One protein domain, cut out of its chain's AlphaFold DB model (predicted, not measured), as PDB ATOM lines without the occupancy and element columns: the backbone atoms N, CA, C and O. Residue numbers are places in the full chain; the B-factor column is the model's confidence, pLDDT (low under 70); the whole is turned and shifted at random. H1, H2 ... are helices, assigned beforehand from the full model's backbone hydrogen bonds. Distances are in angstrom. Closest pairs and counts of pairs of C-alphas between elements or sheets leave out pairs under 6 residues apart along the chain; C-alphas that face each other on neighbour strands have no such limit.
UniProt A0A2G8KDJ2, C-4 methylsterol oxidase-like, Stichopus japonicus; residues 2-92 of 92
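What this domain is: This is residues 2 to 92 of the 92 residues of the protein "C-4 methylsterol oxidase-like" of Stichopus japonicus (UniProt A0A2G8KDJ2). The model is a drawn-out run of helices: H2 reaches toward one end of the long axis with short H1 folded back beside it as a hairpin, and H6 leads toward the other end, where residues 84 to 92 stick out. H4 lies near the middle, where residues 27 to 29 of H2 meet it, and short H3 and H5 lie in the stretch between H2 and H6. The printed part has 91 residues, with six named helices, H1 to H6 in order, and no named strand: all helix. It is loose, with a radius of gyration of the C-alphas of 15.4 A, and spans 55 by 29 by 21 A.

How they stand to each other: H1, residues 2 to 7, touches residues 13 to 17 of H2, residues 11 to 29, in a helical hairpin; the closest C-alphas, of Ile 4 and Ile 14, are 6.7 A apart. They run opposite ways at a shallow tilt of 34 degrees, only just short of steep. H3, residues 38 to 41, is close to but not clearly touching H2, the closest C-alphas, of Glu 24 and Leu 39, being 7.6 A apart. H4, residues 47 to 57, touches residues 27 to 29 of H2, the same way at a steep tilt of 62 degrees; the closest C-alphas, of Val 28 and Thr 48, are 4.0 A apart. H5, residues 68 to 73, is apart from H4. H6, residues 77 to 91, is close to but not clearly touching H4, about perpendicular at 73 degrees; the closest C-alphas, of Phe 53 and Tyr 79, are 6.8 A apart. Every O i to N i+4 pair is within hydrogen-bond range in H1, H2, H5 and H6, and 6 of 7 are in H4; H3 is too short for such a pair.

Where its parts are: H1 begins at C-alpha 2, (-15.464, 15.459, -3.172), and is 8.5 A long from first to last C-alpha. H2 measures 26.9 A, H3 5.6 A, H4 16.2 A and H5 8.6 A. H6 measures 21.8 A and ends at C-alpha 91, (-35.699, -22.577, 2.946).

The domain as a whole: The two C-alphas farthest apart, of His 10 and Lys 92, are 55.7 A apart. The printed part has no cut and no long link, and no printed residue is under 70 in pLDDT.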
ATOM      1  N   TRP A   2     -15.143  14.332  -2.280       70.00
ATOM      2  CA  TRP A   2     -15.464  15.459  -3.172       70.00
ATOM      3  C   TRP A   2     -16.578  16.406  -2.694       70.00
ATOM      4  O   TRP A   2     -16.534  17.589  -3.005       70.00
ATOM      5  N   GLY A   3     -17.541  15.923  -1.899       73.94
ATOM      6  CA  GLY A   3     -18.672  16.739  -1.437       73.94
ATOM      7  C   GLY A   3     -18.265  18.001  -0.665       73.94
ATOM      8  O   GLY A   3     -18.815  19.070  -0.907       73.94
ATOM      9  N   ILE A   4     -17.245  17.901   0.194       80.31
ATOM     10  CA  ILE A   4     -16.737  19.045   0.971       80.31
ATOM     11  C   ILE A   4     -16.135  20.099   0.040       80.31
ATOM     12  O   ILE A   4     -16.409  21.284   0.190       80.31
ATOM     13  N   LEU A   5     -15.352  19.655  -0.948       78.00
ATOM     14  CA  LEU A   5     -14.607  20.535  -1.847       78.00
ATOM     15  C   LEU A   5     -15.511  21.351  -2.776       78.00
ATOM     16  O   LEU A   5     -15.137  22.454  -3.156       78.00
ATOM     17  N   PHE A   6     -16.680  20.821  -3.143       77.88
ATOM     18  CA  PHE A   6     -17.577  21.481  -4.096       77.88
ATOM     19  C   PHE A   6     -18.786  22.161  -3.452       77.88
ATOM     20  O   PHE A   6     -19.289  23.138  -4.002       77.88
ATOM     21  N   PHE A   7     -19.265  21.668  -2.305       75.75
ATOM     22  CA  PHE A   7     -20.567  22.076  -1.765       75.75
ATOM     23  C   PHE A   7     -20.513  22.646  -0.346       75.75
ATOM     24  O   PHE A   7     -21.512  23.187   0.122       75.75
ATOM     25  N   ALA A   8     -19.372  22.583   0.343       84.94
ATOM     26  CA  ALA A   8     -19.265  22.998   1.740       84.94
ATOM     27  C   ALA A   8     -18.539  24.348   1.915       84.94
ATOM     28  O   ALA A   8     -17.668  24.497   2.765       84.94
ATOM     29  N   ASN A   9     -18.926  25.356   1.125       87.62
ATOM     30  CA  ASN A   9     -18.296  26.691   1.136       87.62
ATOM     31  C   ASN A   9     -18.670  27.554   2.358       87.62
ATOM     32  O   ASN A   9     -18.111  28.627   2.557       87.62
ATOM     33  N   HIS A  10     -19.629  27.100   3.165       91.12
ATOM     34  CA  HIS A  10     -20.073  27.762   4.389       91.12
ATOM     35  C   HIS A  10     -19.983  26.781   5.553       91.12
ATOM     36  O   HIS A  10     -20.274  25.595   5.386       91.12
ATOM     37  N   LEU A  11     -19.670  27.281   6.753       91.38
ATOM     38  CA  LEU A  11     -19.506  26.449   7.949       91.38
ATOM     39  C   LEU A  11     -20.736  25.571   8.230       91.38
ATOM     40  O   LEU A  11     -20.597  24.396   8.555       91.38
ATOM     41  N   VAL A  12     -21.944  26.110   8.037       93.00
ATOM     42  CA  VAL A  12     -23.194  25.350   8.201       93.00
ATOM     43  C   VAL A  12     -23.288  24.154   7.246       93.00
ATOM     44  O   VAL A  12     -23.740  23.086   7.647       93.00
ATOM     45  N   LEU A  13     -22.803  24.294   6.008       91.69
ATOM     46  CA  LEU A  13     -22.810  23.220   5.011       91.69
ATOM     47  C   LEU A  13     -21.754  22.155   5.328       91.69
ATOM     48  O   LEU A  13     -22.008  20.972   5.113       91.69
ATOM     49  N   ILE A  14     -20.610  22.548   5.901       91.44
ATOM     50  CA  ILE A  14     -19.598  21.608   6.410       91.44
ATOM     51  C   ILE A  14     -20.193  20.747   7.526       91.44
ATOM     52  O   ILE A  14     -20.083  19.522   7.474       91.44
ATOM     53  N   TRP A  15     -20.851  21.363   8.511       93.06
ATOM     54  CA  TRP A  15     -21.472  20.626   9.614       93.06
ATOM     55  C   TRP A  15     -22.619  19.735   9.147       93.06
ATOM     56  O   TRP A  15     -22.678  18.576   9.548       93.06
ATOM     57  N   ALA A  16     -23.487  20.231   8.261       91.94
ATOM     58  CA  ALA A  16     -24.556  19.424   7.680       91.94
ATOM     59  C   ALA A  16     -23.996  18.201   6.935       91.94
ATOM     60  O   ALA A  16     -24.470  17.081   7.129       91.94
ATOM     61  N   TRP A  17     -22.936  18.393   6.142       90.50
ATOM     62  CA  TRP A  17     -22.241  17.298   5.472       90.50
ATOM     63  C   TRP A  17     -21.628  16.310   6.470       90.50
ATOM     64  O   TRP A  17     -21.802  15.104   6.318       90.50
ATOM     65  N   ALA A  18     -20.935  16.797   7.502       91.56
ATOM     66  CA  ALA A  18     -20.320  15.951   8.522       91.56
ATOM     67  C   ALA A  18     -21.362  15.088   9.247       91.56
ATOM     68  O   ALA A  18     -21.170  13.880   9.361       91.56
ATOM     69  N   VAL A  19     -22.494  15.675   9.650       93.75
ATOM     70  CA  VAL A  19     -23.607  14.939  10.266       93.75
ATOM     71  C   VAL A  19     -24.138  13.867   9.317       93.75
ATOM     72  O   VAL A  19     -24.253  12.714   9.720       93.75
ATOM     73  N   ALA A  20     -24.384  14.196   8.044       90.50
ATOM     74  CA  ALA A  20     -24.842  13.214   7.059       90.50
ATOM     75  C   ALA A  20     -23.846  12.048   6.887       90.50
ATOM     76  O   ALA A  20     -24.243  10.883   6.861       90.50
ATOM     77  N   ARG A  21     -22.540  12.344   6.829       89.44
ATOM     78  CA  ARG A  21     -21.475  11.330   6.760       89.44
ATOM     79  C   ARG A  21     -21.409  10.456   8.009       89.44
ATOM     80  O   ARG A  21     -21.169   9.256   7.886       89.44
ATOM     81  N   MET A  22     -21.595  11.045   9.187       92.88
ATOM     82  CA  MET A  22     -21.610  10.308  10.449       92.88
ATOM     83  C   MET A  22     -22.825   9.390  10.528       92.88
ATOM     84  O   MET A  22     -22.650   8.222  10.841       92.88
ATOM     85  N   LEU A  23     -24.019   9.874  10.173       91.44
ATOM     86  CA  LEU A  23     -25.238   9.059  10.151       91.44
ATOM     87  C   LEU A  23     -25.082   7.828   9.251       91.44
ATOM     88  O   LEU A  23     -25.350   6.719   9.698       91.44
ATOM     89  N   GLU A  24     -24.573   8.005   8.029       90.94
ATOM     90  CA  GLU A  24     -24.291   6.878   7.131       90.94
ATOM     91  C   GLU A  24     -23.268   5.903   7.733       90.94
ATOM     92  O   GLU A  24     -23.445   4.690   7.651       90.94
ATOM     93  N   SER A  25     -22.203   6.429   8.348       90.94
ATOM     94  CA  SER A  25     -21.140   5.600   8.927       90.94
ATOM     95  C   SER A  25     -21.643   4.798  10.122       90.94
ATOM     96  O   SER A  25     -21.274   3.636  10.258       90.94
ATOM     97  N   TYR A  26     -22.484   5.396  10.968       91.69
ATOM     98  CA  TYR A  26     -23.122   4.681  12.065       91.69
ATOM     99  C   TYR A  26     -24.028   3.582  11.542       91.69
ATOM    100  O   TYR A  26     -23.928   2.465  12.028       91.69
ATOM    101  N   ASP A  27     -24.859   3.874  10.545       92.25
ATOM    102  CA  ASP A  27     -25.794   2.893  10.008       92.25
ATOM    103  C   ASP A  27     -25.069   1.647   9.484       92.25
ATOM    104  O   ASP A  27     -25.254   0.563  10.037       92.25
ATOM    105  N   VAL A  28     -24.127   1.819   8.545       92.75
ATOM    106  CA  VAL A  28     -23.427   0.695   7.894       92.75
ATOM    107  C   VAL A  28     -22.481  -0.097   8.805       92.75
ATOM    108  O   VAL A  28     -22.095  -1.199   8.432       92.75
ATOM    109  N   HIS A  29     -22.093   0.438   9.968       92.75
ATOM    110  CA  HIS A  29     -21.201  -0.241  10.926       92.75
ATOM    111  C   HIS A  29     -21.887  -0.607  12.247       92.75
ATOM    112  O   HIS A  29     -21.242  -1.155  13.140       92.75
ATOM    113  N   SER A  30     -23.171  -0.287  12.417       90.19
ATOM    114  CA  SER A  30     -23.881  -0.563  13.671       90.19
ATOM    115  C   SER A  30     -24.096  -2.058  13.913       90.19
ATOM    116  O   SER A  30     -24.334  -2.460  15.049       90.19
ATOM    117  N   GLY A  31     -24.051  -2.875  12.856       86.75
ATOM    118  CA  GLY A  31     -24.445  -4.284  12.893       86.75
ATOM    119  C   GLY A  31     -25.965  -4.497  12.952       86.75
ATOM    120  O   GLY A  31     -26.419  -5.640  12.993       86.75
ATOM    121  N   TYR A  32     -26.763  -3.422  12.939       86.75
ATOM    122  CA  TYR A  32     -28.222  -3.481  12.978       86.75
ATOM    123  C   TYR A  32     -28.824  -3.077  11.629       86.75
ATOM    124  O   TYR A  32     -28.401  -2.104  11.009       86.75
ATOM    125  N   GLU A  33     -29.845  -3.815  11.185       84.81
ATOM    126  CA  GLU A  33     -30.726  -3.406  10.086       84.81
ATOM    127  C   GLU A  33     -32.108  -3.087  10.659       84.81
ATOM    128  O   GLU A  33     -32.853  -3.977  11.077       84.81
ATOM    129  N   PHE A  34     -32.449  -1.799  10.713       82.62
ATOM    130  CA  PHE A  34     -33.756  -1.367  11.194       82.62
ATOM    131  C   PHE A  34     -34.817  -1.507  10.091       82.62
ATOM    132  O   PHE A  34     -34.573  -1.089   8.958       82.62
ATOM    133  N   PRO A  35     -36.032  -1.990  10.412       78.62
ATOM    134  CA  PRO A  35     -37.098  -2.167   9.421       78.62
ATOM    135  C   PRO A  35     -37.572  -0.849   8.783       78.62
ATOM    136  O   PRO A  35     -38.119  -0.867   7.685       78.62
ATOM    137  N   PHE A  36     -37.348   0.293   9.443       81.06
ATOM    138  CA  PHE A  36     -37.732   1.629   8.968       81.06
ATOM    139  C   PHE A  36     -36.529   2.568   8.857       81.06
ATOM    140  O   PHE A  36     -36.582   3.714   9.298       81.06
ATOM    141  N   ASN A  37     -35.419   2.077   8.312       84.44
ATOM    142  CA  ASN A  37     -34.244   2.908   8.103       84.44
ATOM    143  C   ASN A  37     -34.446   3.856   6.897       84.44
ATOM    144  O   ASN A  37     -34.521   3.386   5.756       84.44
ATOM    145  N   PRO A  38     -34.495   5.188   7.105       85.38
ATOM    146  CA  PRO A  38     -34.716   6.148   6.026       85.38
ATOM    147  C   PRO A  38     -33.572   6.184   5.004       85.38
ATOM    148  O   PRO A  38     -33.791   6.625   3.878       85.38
ATOM    149  N   LEU A  39     -32.368   5.706   5.345       87.19
ATOM    150  CA  LEU A  39     -31.236   5.673   4.415       87.19
ATOM    151  C   LEU A  39     -31.453   4.691   3.259       87.19
ATOM    152  O   LEU A  39     -30.949   4.929   2.166       87.19
ATOM    153  N   HIS A  40     -32.292   3.663   3.432       86.38
ATOM    154  CA  HIS A  40     -32.667   2.759   2.336       86.38
ATOM    155  C   HIS A  40     -33.561   3.419   1.273       86.38
ATOM    156  O   HIS A  40     -33.776   2.831   0.214       86.38
ATOM    157  N   LEU A  41     -34.062   4.639   1.511       87.38
ATOM    158  CA  LEU A  41     -34.728   5.439   0.475       87.38
ATOM    159  C   LEU A  41     -33.728   6.034  -0.527       87.38
ATOM    160  O   LEU A  41     -34.125   6.452  -1.615       87.38
ATOM    161  N   ILE A  42     -32.442   6.090  -0.170       88.69
ATOM    162  CA  ILE A  42     -31.386   6.574  -1.054       88.69
ATOM    163  C   ILE A  42     -31.104   5.484  -2.098       88.69
ATOM    164  O   ILE A  42     -30.748   4.358  -1.735       88.69
ATOM    165  N   PRO A  43     -31.228   5.785  -3.404       87.56
ATOM    166  CA  PRO A  43     -30.928   4.815  -4.445       87.56
ATOM    167  C   PRO A  43     -29.503   4.274  -4.313       87.56
ATOM    168  O   PRO A  43     -28.565   5.041  -4.110       87.56
ATOM    169  N   PHE A  44     -29.344   2.961  -4.497       90.12
ATOM    170  CA  PHE A  44     -28.049   2.263  -4.474       90.12
ATOM    171  C   PHE A  44     -27.340   2.233  -3.113       90.12
ATOM    172  O   PHE A  44     -26.163   1.865  -3.051       90.12
ATOM    173  N   TYR A  45     -28.058   2.547  -2.034       92.12
ATOM    174  CA  TYR A  45     -27.585   2.339  -0.675       92.12
ATOM    175  C   TYR A  45     -27.553   0.851  -0.312       92.12
ATOM    176  O   TYR A  45     -28.532   0.131  -0.507       92.12
ATOM    177  N   ALA A  46     -26.410   0.386   0.188       86.75
ATOM    178  CA  ALA A  46     -26.136  -1.028   0.430       86.75
ATOM    179  C   ALA A  46     -26.532  -1.497   1.838       86.75
ATOM    180  O   ALA A  46     -26.831  -2.677   2.030       86.75
ATOM    181  N   GLY A  47     -26.514  -0.577   2.807       90.62
ATOM    182  CA  GLY A  47     -26.760  -0.859   4.220       90.62
ATOM    183  C   GLY A  47     -25.683  -1.726   4.885       90.62
ATOM    184  O   GLY A  47     -24.611  -1.997   4.329       90.62
ATOM    185  N   THR A  48     -25.993  -2.163   6.102       92.88
ATOM    186  CA  THR A  48     -25.083  -2.862   7.018       92.88
ATOM    187  C   THR A  48     -24.591  -4.195   6.463       92.88
ATOM    188  O   THR A  48     -23.388  -4.432   6.412       92.88
ATOM    189  N   ARG A  49     -25.476  -5.061   5.945       92.19
ATOM    190  CA  ARG A  49     -25.073  -6.412   5.504       92.19
ATOM    191  C   ARG A  49     -24.056  -6.417   4.366       92.19
ATOM    192  O   ARG A  49     -23.217  -7.314   4.300       92.19
ATOM    193  N   PHE A  50     -24.154  -5.463   3.442       94.31
ATOM    194  CA  PHE A  50     -23.196  -5.334   2.345       94.31
ATOM    195  C   PHE A  50     -21.814  -4.929   2.866       94.31
ATOM    196  O   PHE A  50     -20.798  -5.463   2.419       94.31
ATOM    197  N   HIS A  51     -21.782  -4.022   3.843       95.12
ATOM    198  CA  HIS A  51     -20.550  -3.546   4.452       95.12
ATOM    199  C   HIS A  51     -19.919  -4.575   5.407       95.12
ATOM    200  O   HIS A  51     -18.710  -4.797   5.377       95.12
ATOM    201  N   ASP A  52     -20.725  -5.303   6.173       95.31
ATOM    202  CA  ASP A  52     -20.249  -6.416   7.001       95.31
ATOM    203  C   ASP A  52     -19.628  -7.524   6.146       95.31
ATOM    204  O   ASP A  52     -18.605  -8.111   6.502       95.31
ATOM    205  N   PHE A  53     -20.211  -7.803   4.975       95.50
ATOM    206  CA  PHE A  53     -19.613  -8.745   4.037       95.50
ATOM    207  C   PHE A  53     -18.268  -8.244   3.501       95.50
ATOM    208  O   PHE A  53     -17.341  -9.046   3.383       95.50
ATOM    209  N   HIS A  54     -18.126  -6.940   3.239       95.75
ATOM    210  CA  HIS A  54     -16.829  -6.345   2.912       95.75
ATOM    211  C   HIS A  54     -15.794  -6.621   4.013       95.75
ATOM    212  O   HIS A  54     -14.716  -7.115   3.704       95.75
ATOM    213  N   HIS A  55     -16.126  -6.415   5.291       95.38
ATOM    214  CA  HIS A  55     -15.218  -6.729   6.411       95.38
ATOM    215  C   HIS A  55     -14.968  -8.222   6.621       95.38
ATOM    216  O   HIS A  55     -13.994  -8.604   7.255       95.38
ATOM    217  N   LYS A  56     -15.832  -9.094   6.107       94.06
ATOM    218  CA  LYS A  56     -15.619 -10.544   6.155       94.06
ATOM    219  C   LYS A  56     -14.702 -11.032   5.033       94.06
ATOM    220  O   LYS A  56     -13.913 -11.950   5.236       94.06
ATOM    221  N   ASN A  57     -14.871 -10.476   3.839       93.44
ATOM    222  CA  ASN A  57     -14.267 -10.977   2.610       93.44
ATOM    223  C   ASN A  57     -13.048 -10.153   2.156       93.44
ATOM    224  O   ASN A  57     -12.182 -10.672   1.458       93.44
ATOM    225  N   PHE A  58     -12.978  -8.877   2.542       93.38
ATOM    226  CA  PHE A  58     -11.936  -7.885   2.230       93.38
ATOM    227  C   PHE A  58     -11.658  -7.639   0.734       93.38
ATOM    228  O   PHE A  58     -10.829  -6.797   0.387       93.38
ATOM    229  N   HIS A  59     -12.355  -8.334  -0.168       94.62
ATOM    230  CA  HIS A  59     -12.141  -8.271  -1.608       94.62
ATOM    231  C   HIS A  59     -13.454  -8.045  -2.371       94.62
ATOM    232  O   HIS A  59     -14.126  -8.982  -2.788       94.62
ATOM    233  N   GLY A  60     -13.829  -6.781  -2.550       95.38
ATOM    234  CA  GLY A  60     -15.078  -6.370  -3.193       95.38
ATOM    235  C   GLY A  60     -15.954  -5.547  -2.258       95.38
ATOM    236  O   GLY A  60     -15.524  -5.208  -1.156       95.38
ATOM    237  N   ASN A  61     -17.177  -5.232  -2.688       96.06
ATOM    238  CA  ASN A  61     -18.149  -4.469  -1.902       96.06
ATOM    239  C   ASN A  61     -17.583  -3.131  -1.383       96.06
ATOM    240  O   ASN A  61     -17.697  -2.800  -0.204       96.06
ATOM    241  N   TYR A  62     -16.926  -2.374  -2.260       94.62
ATOM    242  CA  TYR A  62     -16.163  -1.186  -1.884       94.62
ATOM    243  C   TYR A  62     -17.036   0.048  -1.637       94.62
ATOM    244  O   TYR A  62     -16.613   0.965  -0.932       94.62
ATOM    245  N   SER A  63     -18.238   0.107  -2.218       93.06
ATOM    246  CA  SER A  63     -19.135   1.251  -2.096       93.06
ATOM    247  C   SER A  63     -20.364   0.948  -1.246       93.06
ATOM    248  O   SER A  63     -21.188   0.112  -1.595       93.06
ATOM    249  N   SER A  64     -20.544   1.701  -0.161       88.38
ATOM    250  CA  SER A  64     -21.717   1.610   0.718       88.38
ATOM    251  C   SER A  64     -22.954   2.362   0.204       88.38
ATOM    252  O   SER A  64     -24.073   1.982   0.534       88.38
ATOM    253  N   THR A  65     -22.781   3.404  -0.615       89.06
ATOM    254  CA  THR A  65     -23.883   4.298  -1.054       89.06
ATOM    255  C   THR A  65     -23.995   4.411  -2.569       89.06
ATOM    256  O   THR A  65     -25.035   4.768  -3.108       89.06
ATOM    257  N   PHE A  66     -22.930   4.060  -3.286       91.69
ATOM    258  CA  PHE A  66     -22.885   4.062  -4.740       91.69
ATOM    259  C   PHE A  66     -22.546   2.657  -5.246       91.69
ATOM    260  O   PHE A  66     -21.648   2.485  -6.069       91.69
ATOM    261  N   THR A  67     -23.309   1.661  -4.789       94.00
ATOM    262  CA  THR A  67     -23.124   0.233  -5.134       94.00
ATOM    263  C   THR A  67     -23.173  -0.062  -6.631       94.00
ATOM    264  O   THR A  67     -22.657  -1.079  -7.085       94.00
ATOM    265  N   TRP A  68     -23.748   0.832  -7.440       94.44
ATOM    266  CA  TRP A  68     -23.683   0.742  -8.898       94.44
ATOM    267  C   TRP A  68     -22.244   0.689  -9.435       94.44
ATOM    268  O   TRP A  68     -22.024   0.043 -10.456       94.44
ATOM    269  N   TRP A  69     -21.263   1.280  -8.742       95.62
ATOM    270  CA  TRP A  69     -19.849   1.112  -9.082       95.62
ATOM    271  C   TRP A  69     -19.389  -0.327  -8.890       95.62
ATOM    272  O   TRP A  69     -18.752  -0.880  -9.783       95.62
ATOM    273  N   ASP A  70     -19.766  -0.962  -7.778       96.81
ATOM    274  CA  ASP A  70     -19.443  -2.369  -7.564       96.81
ATOM    275  C   ASP A  70     -20.126  -3.270  -8.593       96.81
ATOM    276  O   ASP A  70     -19.524  -4.218  -9.092       96.81
ATOM    277  N   LYS A  71     -21.356  -2.931  -8.988       95.25
ATOM    278  CA  LYS A  71     -22.051  -3.620 -10.078       95.25
ATOM    279  C   LYS A  71     -21.343  -3.434 -11.422       95.25
ATOM    280  O   LYS A  71     -21.249  -4.390 -12.187       95.25
ATOM    281  N   LEU A  72     -20.868  -2.225 -11.722       97.44
ATOM    282  CA  LEU A  72     -20.185  -1.906 -12.978       97.44
ATOM    283  C   LEU A  72     -18.850  -2.650 -13.101       97.44
ATOM    284  O   LEU A  72     -18.534  -3.158 -14.172       97.44
ATOM    285  N   PHE A  73     -18.087  -2.726 -12.010       97.38
ATOM    286  CA  PHE A  73     -16.776  -3.380 -11.981       97.38
ATOM    287  C   PHE A  73     -16.824  -4.853 -11.550       97.38
ATOM    288  O   PHE A  73     -15.789  -5.512 -11.504       97.38
ATOM    289  N   GLY A  74     -18.011  -5.388 -11.253       96.62
ATOM    290  CA  GLY A  74     -18.200  -6.784 -10.857       96.62
ATOM    291  C   GLY A  74     -17.682  -7.124  -9.456       96.62
ATOM    292  O   GLY A  74     -17.501  -8.297  -9.135       96.62
ATOM    293  N   THR A  75     -17.460  -6.129  -8.599       97.44
ATOM    294  CA  THR A  75     -16.946  -6.312  -7.234       97.44
ATOM    295  C   THR A  75     -18.045  -6.627  -6.213       97.44
ATOM    296  O   THR A  75     -17.742  -6.785  -5.035       97.44
ATOM    297  N   ASP A  76     -19.305  -6.782  -6.640       96.75
ATOM    298  CA  ASP A  76     -20.434  -7.241  -5.808       96.75
ATOM    299  C   ASP A  76     -20.826  -8.722  -6.025       96.75
ATOM    300  O   ASP A  76     -21.751  -9.226  -5.380       96.75
ATOM    301  N   VAL A  77     -20.144  -9.443  -6.924       96.88
ATOM    302  CA  VAL A  77     -20.524 -10.810  -7.337       96.88
ATOM    303  C   VAL A  77     -20.486 -11.795  -6.168       96.88
ATOM    304  O   VAL A  77     -21.428 -12.564  -5.974       96.88
ATOM    305  N   GLN A  78     -19.429 -11.748  -5.357       96.19
ATOM    306  CA  GLN A  78     -19.260 -12.650  -4.212       96.19
ATOM    307  C   GLN A  78     -20.335 -12.420  -3.143       96.19
ATOM    308  O   GLN A  78     -20.819 -13.371  -2.529       96.19
ATOM    309  N   TYR A  79     -20.770 -11.171  -2.967       96.06
ATOM    310  CA  TYR A  79     -21.869 -10.850  -2.067       96.06
ATOM    311  C   TYR A  79     -23.194 -11.431  -2.557       96.06
ATOM    312  O   TYR A  79     -23.900 -12.066  -1.779       96.06
ATOM    313  N   LYS A  80     -23.518 -11.299  -3.849       95.50
ATOM    314  CA  LYS A  80     -24.745 -11.885  -4.418       95.50
ATOM    315  C   LYS A  80     -24.805 -13.399  -4.203       95.50
ATOM    316  O   LYS A  80     -25.819 -13.900  -3.728       95.50
ATOM    317  N   GLN A  81     -23.697 -14.098  -4.455       96.06
ATOM    318  CA  GLN A  81     -23.576 -15.540  -4.204       96.06
ATOM    319  C   GLN A  81     -23.749 -15.888  -2.717       96.06
ATOM    320  O   GLN A  81     -24.398 -16.873  -2.368       96.06
ATOM    321  N   PHE A  82     -23.190 -15.070  -1.820       95.19
ATOM    322  CA  PHE A  82     -23.357 -15.238  -0.379       95.19
ATOM    323  C   PHE A  82     -24.823 -15.093   0.056       95.19
ATOM    324  O   PHE A  82     -25.307 -15.906   0.845       95.19
ATOM    325  N   ILE A  83     -25.537 -14.098  -0.476       94.81
ATOM    326  CA  ILE A  83     -26.959 -13.877  -0.188       94.81
ATOM    327  C   ILE A  83     -27.819 -15.029  -0.703       94.81
ATOM    328  O   ILE A  83     -28.654 -15.529   0.047       94.81
ATOM    329  N   GLU A  84     -27.588 -15.473  -1.938       95.06
ATOM    330  CA  GLU A  84     -28.310 -16.592  -2.550       95.06
ATOM    331  C   GLU A  84     -28.157 -17.869  -1.715       95.06
ATOM    332  O   GLU A  84     -29.145 -18.509  -1.356       95.06
ATOM    333  N   LYS A  85     -26.929 -18.186  -1.285       94.50
ATOM    334  CA  LYS A  85     -26.682 -19.324  -0.393       94.50
ATOM    335  C   LYS A  85     -27.433 -19.195   0.938       94.50
ATOM    336  O   LYS A  85     -28.034 -20.163   1.393       94.50
ATOM    337  N   GLN A  86     -27.429 -18.010   1.552       92.19
ATOM    338  CA  GLN A  86     -28.164 -17.776   2.799       92.19
ATOM    339  C   GLN A  86     -29.684 -17.907   2.642       92.19
ATOM    340  O   GLN A  86     -30.352 -18.244   3.615       92.19
ATOM    341  N   GLN A  87     -30.237 -17.601   1.468       92.00
ATOM    342  CA  GLN A  87     -31.664 -17.778   1.191       92.00
ATOM    343  C   GLN A  87     -32.006 -19.262   1.062       92.00
ATOM    344  O   GLN A  87     -32.884 -19.738   1.775       92.00
ATOM    345  N   VAL A  88     -31.232 -20.011   0.270       92.69
ATOM    346  CA  VAL A  88     -31.407 -21.464   0.112       92.69
ATOM    347  C   VAL A  88     -31.302 -22.199   1.453       92.69
ATOM    348  O   VAL A  88     -32.096 -23.093   1.726       92.69
ATOM    349  N   ASP A  89     -30.345 -21.827   2.305       91.44
ATOM    350  CA  ASP A  89     -30.164 -22.468   3.615       91.44
ATOM    351  C   ASP A  89     -31.291 -22.135   4.614       91.44
ATOM    352  O   ASP A  89     -31.479 -22.878   5.570       91.44
ATOM    353  N   LYS A  90     -32.047 -21.045   4.412       87.62
ATOM    354  CA  LYS A  90     -33.229 -20.706   5.228       87.62
ATOM    355  C   LYS A  90     -34.499 -21.437   4.791       87.62
ATOM    356  O   LYS A  90     -35.441 -21.512   5.572       87.62
ATOM    357  N   GLU A  91     -34.546 -21.889   3.542       85.25
ATOM    358  CA  GLU A  91     -35.699 -22.577   2.946       85.25
ATOM    359  C   GLU A  91     -35.650 -24.104   3.127       85.25
ATOM    360  O   GLU A  91     -36.639 -24.781   2.847       85.25
ATOM    361  N   LYS A  92     -34.515 -24.640   3.586       72.19
ATOM    362  CA  LYS A  92     -34.338 -26.046   3.981       72.19
ATOM    363  C   LYS A  92     -34.731 -26.275   5.434       72.19
ATOM    364  O   LYS A  92     -35.284 -27.365   5.699       72.19
TER     365      LYS A  92